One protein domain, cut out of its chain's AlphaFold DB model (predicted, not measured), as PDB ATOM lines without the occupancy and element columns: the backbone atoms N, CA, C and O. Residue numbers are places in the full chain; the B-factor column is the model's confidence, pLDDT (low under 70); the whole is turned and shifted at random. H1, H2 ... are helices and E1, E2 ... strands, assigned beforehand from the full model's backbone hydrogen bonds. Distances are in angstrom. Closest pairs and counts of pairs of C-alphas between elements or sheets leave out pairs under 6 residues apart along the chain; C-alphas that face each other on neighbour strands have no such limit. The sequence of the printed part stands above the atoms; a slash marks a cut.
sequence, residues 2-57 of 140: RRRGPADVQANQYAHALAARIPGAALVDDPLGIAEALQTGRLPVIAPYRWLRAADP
ATOM      1  N   ARG A   2      10.958 -51.650  44.897       46.31
ATOM      2  CA  ARG A   2       9.695 -52.375  45.138       46.31
ATOM      3  C   ARG A   2       9.085 -52.736  43.780       46.31
ATOM      4  O   ARG A   2       8.939 -51.859  42.933       46.31
ATOM      5  N   ARG A   3       8.829 -54.024  43.535       47.09
ATOM      6  CA  ARG A   3       8.189 -54.496  42.298       47.09
ATOM      7  C   ARG A   3       6.714 -54.071  42.345       47.09
ATOM      8  O   ARG A   3       5.997 -54.544  43.219       47.09
ATOM      9  N   ARG A   4       6.299 -53.153  41.463       55.69
ATOM     10  CA  ARG A   4       4.890 -52.753  41.281       55.69
ATOM     11  C   ARG A   4       4.091 -53.912  40.671       55.69
ATOM     12  O   ARG A   4       4.666 -54.744  39.969       55.69
ATOM     13  N   GLY A   5       2.794 -53.981  40.973       60.62
ATOM     14  CA  GLY A   5       1.879 -54.940  40.341       60.62
ATOM     15  C   GLY A   5       1.715 -54.656  38.838       60.62
ATOM     16  O   GLY A   5       2.054 -53.569  38.390       60.62
ATOM     17  N   PRO A   6       1.209 -55.603  38.034       73.50
ATOM     18  CA  PRO A   6       1.172 -55.507  36.566       73.50
ATOM     19  C   PRO A   6       0.038 -54.620  36.016       73.50
ATOM     20  O   PRO A   6      -0.066 -54.447  34.801       73.50
ATOM     21  N   ALA A   7      -0.893 -54.164  36.858       80.56
ATOM     22  CA  ALA A   7      -2.158 -53.595  36.398       80.56
ATOM     23  C   ALA A   7      -2.017 -52.173  35.839       80.56
ATOM     24  O   ALA A   7      -2.695 -51.841  34.871       80.56
ATOM     25  N   ASP A   8      -1.118 -51.356  36.392       81.44
ATOM     26  CA  ASP A   8      -0.850 -49.998  35.907       81.44
ATOM     27  C   ASP A   8      -0.217 -50.018  34.509       81.44
ATOM     28  O   ASP A   8      -0.660 -49.291  33.622       81.44
ATOM     29  N   VAL A   9       0.755 -50.904  34.279       85.81
ATOM     30  CA  VAL A   9       1.390 -51.104  32.967       85.81
ATOM     31  C   VAL A   9       0.385 -51.626  31.938       85.81
ATOM     32  O   VAL A   9       0.322 -51.094  30.829       85.81
ATOM     33  N   GLN A  10      -0.429 -52.626  32.295       87.00
ATOM     34  CA  GLN A  10      -1.459 -53.161  31.396       87.00
ATOM     35  C   GLN A  10      -2.520 -52.109  31.048       87.00
ATOM     36  O   GLN A  10      -2.811 -51.906  29.870       87.00
ATOM     37  N   ALA A  11      -3.055 -51.395  32.045       89.69
ATOM     38  CA  ALA A  11      -4.025 -50.321  31.825       89.69
ATOM     39  C   ALA A  11      -3.446 -49.213  30.931       89.69
ATOM     40  O   ALA A  11      -4.132 -48.699  30.051       89.69
ATOM     41  N   ASN A  12      -2.158 -48.894  31.093       93.38
ATOM     42  CA  ASN A  12      -1.472 -47.919  30.255       93.38
ATOM     43  C   ASN A  12      -1.380 -48.362  28.792       93.38
ATOM     44  O   ASN A  12      -1.689 -47.586  27.894       93.38
ATOM     45  N   GLN A  13      -0.971 -49.604  28.532       93.75
ATOM     46  CA  GLN A  13      -0.912 -50.137  27.166       93.75
ATOM     47  C   GLN A  13      -2.298 -50.170  26.511       93.75
ATOM     48  O   GLN A  13      -2.436 -49.822  25.337       93.75
ATOM     49  N   TYR A  14      -3.330 -50.524  27.279       93.12
ATOM     50  CA  TYR A  14      -4.703 -50.537  26.788       93.12
ATOM     51  C   TYR A  14      -5.202 -49.130  26.424       93.12
ATOM     52  O   TYR A  14      -5.845 -48.959  25.391       93.12
ATOM     53  N   ALA A  15      -4.831 -48.107  27.201       95.50
ATOM     54  CA  ALA A  15      -5.145 -46.711  26.899       95.50
ATOM     55  C   ALA A  15      -4.606 -46.270  25.527       95.50
ATOM     56  O   ALA A  15      -5.340 -45.667  24.745       95.50
ATOM     57  N   HIS A  16      -3.364 -46.635  25.185       96.38
ATOM     58  CA  HIS A  16      -2.809 -46.366  23.852       96.38
ATOM     59  C   HIS A  16      -3.634 -47.027  22.739       96.38
ATOM     60  O   HIS A  16      -3.939 -46.388  21.731       96.38
ATOM     61  N   ALA A  17      -4.013 -48.295  22.921       96.31
ATOM     62  CA  ALA A  17      -4.803 -49.030  21.936       96.31
ATOM     63  C   ALA A  17      -6.206 -48.424  21.744       96.31
ATOM     64  O   ALA A  17      -6.674 -48.308  20.612       96.31
ATOM     65  N   LEU A  18      -6.856 -48.003  22.834       94.25
ATOM     66  CA  LEU A  18      -8.161 -47.340  22.798       94.25
ATOM     67  C   LEU A  18      -8.095 -45.975  22.111       94.25
ATOM     68  O   LEU A  18      -8.892 -45.709  21.214       94.25
ATOM     69  N   ALA A  19      -7.129 -45.131  22.484       96.19
ATOM     70  CA  ALA A  19      -6.973 -43.803  21.896       96.19
ATOM     71  C   ALA A  19      -6.716 -43.870  20.381       96.19
ATOM     72  O   ALA A  19      -7.221 -43.042  19.632       96.19
ATOM     73  N   ALA A  20      -5.993 -44.894  19.915       95.75
ATOM     74  CA  ALA A  20      -5.774 -45.128  18.489       95.75
ATOM     75  C   ALA A  20      -7.032 -45.614  17.741       95.75
ATOM     76  O   ALA A  20      -7.079 -45.544  16.513       95.75
ATOM     77  N   ARG A  21      -8.038 -46.144  18.451       96.56
ATOM     78  CA  ARG A  21      -9.249 -46.727  17.854       96.56
ATOM     79  C   ARG A  21     -10.448 -45.784  17.866       96.56
ATOM     80  O   ARG A  21     -11.309 -45.927  17.003       96.56
ATOM     81  N   ILE A  22     -10.530 -44.881  18.838       95.75
ATOM     82  CA  ILE A  22     -11.700 -44.028  19.060       95.75
ATOM     83  C   ILE A  22     -11.475 -42.665  18.383       95.75
ATOM     84  O   ILE A  22     -10.604 -41.908  18.816       95.75
ATOM     85  N   PRO A  23     -12.247 -42.307  17.338       95.31
ATOM     86  CA  PRO A  23     -12.172 -40.980  16.737       95.31
ATOM     87  C   PRO A  23     -12.459 -39.883  17.767       95.31
ATOM     88  O   PRO A  23     -13.386 -39.997  18.563       95.31
ATOM     89  N   GLY A  24     -11.657 -38.819  17.750       95.62
ATOM     90  CA  GLY A  24     -11.792 -37.717  18.708       95.62
ATOM     91  C   GLY A  24     -11.261 -38.023  20.112       95.62
ATOM     92  O   GLY A  24     -11.379 -37.168  20.988       95.62
ATOM     93  N   ALA A  25     -10.649 -39.190  20.345       97.38
ATOM     94  CA  ALA A  25      -9.953 -39.463  21.595       97.38
ATOM     95  C   ALA A  25      -8.612 -38.720  21.686       97.38
ATOM     96  O   ALA A  25      -7.894 -38.547  20.699       97.38
ATOM     97  N   ALA A  26      -8.254 -38.310  22.899       98.06
ATOM     98  CA  ALA A  26      -6.948 -37.769  23.239       98.06
ATOM     99  C   ALA A  26      -6.311 -38.660  24.305       98.06
ATOM    100  O   ALA A  26      -6.872 -38.834  25.385       98.06
ATOM    101  N   LEU A  27      -5.141 -39.223  24.005       98.12
ATOM    102  CA  LEU A  27      -4.355 -39.931  25.010       98.12
ATOM    103  C   LEU A  27      -3.774 -38.915  25.998       98.12
ATOM    104  O   LEU A  27      -3.103 -37.972  25.582       98.12
ATOM    105  N   VAL A  28      -4.021 -39.123  27.287       98.06
ATOM    106  CA  VAL A  28      -3.601 -38.229  28.376       98.06
ATOM    107  C   VAL A  28      -2.993 -39.046  29.507       98.06
ATOM    108  O   VAL A  28      -3.322 -40.220  29.659       98.06
ATOM    109  N   ASP A  29      -2.112 -38.465  30.311       96.75
ATOM    110  CA  ASP A  29      -1.427 -39.176  31.399       96.75
ATOM    111  C   ASP A  29      -1.461 -38.435  32.747       96.75
ATOM    112  O   ASP A  29      -0.890 -38.931  33.722       96.75
ATOM    113  N   ASP A  30      -2.167 -37.301  32.826       95.50
ATOM    114  CA  ASP A  30      -2.314 -36.469  34.023       95.50
ATOM    115  C   ASP A  30      -3.633 -35.637  34.018       95.50
ATOM    116  O   ASP A  30      -4.367 -35.637  33.021       95.50
ATOM    117  N   PRO A  31      -3.978 -34.940  35.126       95.38
ATOM    118  CA  PRO A  31      -5.183 -34.106  35.210       95.38
ATOM    119  C   PRO A  31      -5.234 -32.941  34.224       95.38
ATOM    120  O   PRO A  31      -6.320 -32.558  33.789       95.38
ATOM    121  N   LEU A  32      -4.083 -32.345  33.904       96.00
ATOM    122  CA  LEU A  32      -4.026 -31.179  33.030       96.00
ATOM    123  C   LEU A  32      -4.385 -31.592  31.601       96.00
ATOM    124  O   LEU A  32      -5.259 -30.982  30.991       96.00
ATOM    125  N   GLY A  33      -3.810 -32.694  31.120       97.56
ATOM    126  CA  GLY A  33      -4.142 -33.275  29.825       97.56
ATOM    127  C   GLY A  33      -5.617 -33.663  29.723       97.56
ATOM    128  O   GLY A  33      -6.234 -33.443  28.681       97.56
ATOM    129  N   ILE A  34      -6.219 -34.178  30.805       97.38
ATOM    130  CA  ILE A  34      -7.670 -34.422  30.856       97.38
ATOM    131  C   ILE A  34      -8.441 -33.117  30.624       97.38
ATOM    132  O   ILE A  34      -9.321 -33.077  29.763       97.38
ATOM    133  N   ALA A  35      -8.117 -32.055  31.365       96.31
ATOM    134  CA  ALA A  35      -8.805 -30.773  31.246       96.31
ATOM    135  C   ALA A  35      -8.669 -30.171  29.836       96.31
ATOM    136  O   ALA A  35      -9.663 -29.731  29.260       96.31
ATOM    137  N   GLU A  36      -7.474 -30.208  29.244       97.75
ATOM    138  CA  GLU A  36      -7.216 -29.724  27.883       97.75
ATOM    139  C   GLU A  36      -7.971 -30.532  26.816       97.75
ATOM    140  O   GLU A  36      -8.537 -29.971  25.871       97.75
ATOM    141  N   ALA A  37      -8.018 -31.862  26.952       97.69
ATOM    142  CA  ALA A  37      -8.794 -32.716  26.059       97.69
ATOM    143  C   ALA A  37     -10.281 -32.341  26.099       97.69
ATOM    144  O   ALA A  37     -10.880 -32.105  25.050       97.69
ATOM    145  N   LEU A  38     -10.847 -32.187  27.298       96.44
ATOM    146  CA  LEU A  38     -12.246 -31.801  27.476       96.44
ATOM    147  C   LEU A  38     -12.537 -30.400  26.917       96.44
ATOM    148  O   LEU A  38     -13.517 -30.225  26.196       96.44
ATOM    149  N   GLN A  39     -11.669 -29.414  27.174       97.31
ATOM    150  CA  GLN A  39     -11.806 -28.053  26.629       97.31
ATOM    151  C   GLN A  39     -11.771 -28.018  25.097       97.31
ATOM    152  O   GLN A  39     -12.415 -27.173  24.480       97.31
ATOM    153  N   THR A  40     -11.040 -28.947  24.478       96.81
ATOM    154  CA  THR A  40     -10.954 -29.080  23.016       96.81
ATOM    155  C   THR A  40     -12.040 -29.983  22.422       96.81
ATOM    156  O   THR A  40     -11.989 -30.292  21.232       96.81
ATOM    157  N   GLY A  41     -13.026 -30.409  23.221       96.75
ATOM    158  CA  GLY A  41     -14.123 -31.273  22.778       96.75
ATOM    159  C   GLY A  41     -13.687 -32.701  22.440       96.75
ATOM    160  O   GLY A  41     -14.379 -33.399  21.700       96.75
ATOM    161  N   ARG A  42     -12.529 -33.137  22.947       97.50
ATOM    162  CA  ARG A  42     -11.977 -34.479  22.746       97.50
ATOM    163  C   ARG A  42     -12.278 -35.377  23.939       97.50
ATOM    164  O   ARG A  42     -12.369 -34.915  25.074       97.50
ATOM    165  N   LEU A  43     -12.380 -36.679  23.687       96.56
ATOM    166  CA  LEU A  43     -12.582 -37.685  24.727       96.56
ATOM    167  C   LEU A  43     -11.232 -38.051  25.374       96.56
ATOM    168  O   LEU A  43     -10.408 -38.683  24.709       96.56
ATOM    169  N   PRO A  44     -10.967 -37.701  26.645       97.69
ATOM    170  CA  PRO A  44      -9.737 -38.116  27.308       97.69
ATOM    171  C   PRO A  44      -9.701 -39.636  27.509       97.69
ATOM    172  O   PRO A  44     -10.617 -40.230  28.077       97.69
ATOM    173  N   VAL A  45      -8.603 -40.261  27.089       97.88
ATOM    174  CA  VAL A  45      -8.272 -41.663  27.355       97.88
ATOM    175  C   VAL A  45      -7.012 -41.684  28.205       97.88
ATOM    176  O   VAL A  45      -5.921 -41.370  27.726       97.88
ATOM    177  N   ILE A  46      -7.167 -42.021  29.484       97.50
ATOM    178  CA  ILE A  46      -6.076 -41.924  30.448       97.50
ATOM    179  C   ILE A  46      -5.147 -43.139  30.414       97.50
ATOM    180  O   ILE A  46      -5.576 -44.278  30.581       97.50
ATOM    181  N   ALA A  47      -3.857 -42.869  30.252       97.25
ATOM    182  CA  ALA A  47      -2.731 -43.769  30.438       97.25
ATOM    183  C   ALA A  47      -2.189 -43.569  31.872       97.25
ATOM    184  O   ALA A  47      -1.390 -42.663  32.124       97.25
ATOM    185  N   PRO A  48      -2.645 -44.359  32.864       94.50
ATOM    186  CA  PRO A  48      -2.545 -43.974  34.271       94.50
ATOM    187  C   PRO A  48      -1.150 -44.171  34.870       94.50
ATOM    188  O   PRO A  48      -0.922 -43.771  36.011       94.50
ATOM    189  N   TYR A  49      -0.218 -44.804  34.146       93.06
ATOM    190  CA  TYR A  49       1.067 -45.214  34.704       93.06
ATOM    191  C   TYR A  49       1.834 -44.022  35.269       93.06
ATOM    192  O   TYR A  49       2.220 -44.059  36.430       93.06
ATOM    193  N   ARG A  50       2.031 -42.943  34.501       92.81
ATOM    194  CA  ARG A  50       2.843 -41.807  34.974       92.81
ATOM    195  C   ARG A  50       2.244 -41.146  36.213       92.81
ATOM    196  O   ARG A  50       2.977 -40.907  37.173       92.81
ATOM    197  N   TRP A  51       0.930 -40.944  36.239       94.81
ATOM    198  CA  TRP A  51       0.256 -40.364  37.395       94.81
ATOM    199  C   TRP A  51       0.306 -41.280  38.628       94.81
ATOM    200  O   TRP A  51       0.718 -40.839  39.702       94.81
ATOM    201  N   LEU A  52       0.017 -42.578  38.480       92.44
ATOM    202  CA  LEU A  52       0.150 -43.565  39.564       92.44
ATOM    203  C   LEU A  52       1.599 -43.722  40.044       92.44
ATOM    204  O   LEU A  52       1.850 -43.997  41.220       92.44
ATOM    205  N   ARG A  53       2.581 -43.569  39.146       90.25
ATOM    206  CA  ARG A  53       4.009 -43.567  39.487       90.25
ATOM    207  C   ARG A  53       4.353 -42.412  40.410       90.25
ATOM    208  O   ARG A  53       5.060 -42.665  41.383       90.25
ATOM    209  N   ALA A  54       3.850 -41.218  40.113       92.00
ATOM    210  CA  ALA A  54       4.113 -40.006  40.877       92.00
ATOM    211  C   ALA A  54       3.352 -39.957  42.214       92.00
ATOM    212  O   ALA A  54       3.947 -39.610  43.227       92.00
ATOM    213  N   ALA A  55       2.067 -40.324  42.226       92.81
ATOM    214  CA  ALA A  55       1.222 -40.254  43.423       92.81
ATOM    215  C   ALA A  55       1.427 -41.429  44.401       92.81
ATOM    216  O   ALA A  55       1.152 -41.291  45.587       92.81
ATOM    217  N   ASP A  56       1.875 -42.581  43.894       91.00
ATOM    218  CA  ASP A  56       2.059 -43.844  44.626       91.00
ATOM    219  C   ASP A  56       0.922 -44.239  45.603       91.00
ATOM    220  O   ASP A  56       1.192 -44.597  46.750       91.00
ATOM    221  N   PRO A  57      -0.362 -44.198  45.191       89.75
ATOM    222  CA  PRO A  57      -1.480 -44.230  46.136       89.75
ATOM    223  C   PRO A  57      -1.988 -45.642  46.451       89.75
ATOM    224  O   PRO A  57      -2.791 -45.825  47.364       89.75
TER     225      PRO A  57
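This is residues 2 to 57 of the 140 residues of the protein "AA_kinase domain-containing protein" of Gemmatimonadetes bacterium (UniProt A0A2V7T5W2). A small two-strand parallel sheet, E1 and E2, is sandwiched between the helices H1 and H2, and H3 packs on H1 residues 8 to 12. The printed part has 56 residues, with three named helices and two named strands in the order H1, E1, H2, E2, H3 along the chain; the class is mixed, helices and strands, with helices holding 31 and strands 8 of the 39 residues in named elements. It is flat, spanning 39 by 22 by 9 A, and only just compact, close to loose, with a radius of gyration of the C-alphas of 11.9 A.

E1, residues 25 to 28, and E2, residues 43 to 46, are parallel at 34 degrees; N 26 and O 43 are within hydrogen-bond range at 2.8 A. With H2, residues 31 to 39, they form a strand-helix-strand unit, two parallel strands joined through a helix, with a right-handed crossover. The closest C-alphas of H2 and E2, Ile 34 and Pro 44, are 5.5 A apart. For H1, residues 7 to 21, and E2 they are Ala 15 and Val 45, 6.0 A. H3, residues 49 to 55, touches H1 with H1 residues 8 to 12 alone, closest at the C-alphas of Asp 8 and Tyr 49, 5.3 A, at a steep tilt of 48 degrees, opposite ways. H2 is apart from H1 and H3. In H1, H2 and H3 every O i to N i+4 pair is within hydrogen-bond range.

H1 runs 21.0 A from C-alpha 7 at (-2.158, -53.595, 36.398), H2 12.4 A, H3 10.0 A to C-alpha 55 at (1.222, -40.254, 43.423), E1 9.4 A and E2 9.6 A.

The two C-alphas farthest apart, Arg 2 and Gly 41, are 38.9 A apart. The printed part has no cut, and its four links are tight. Residues 2 to 5 have pLDDT under 70.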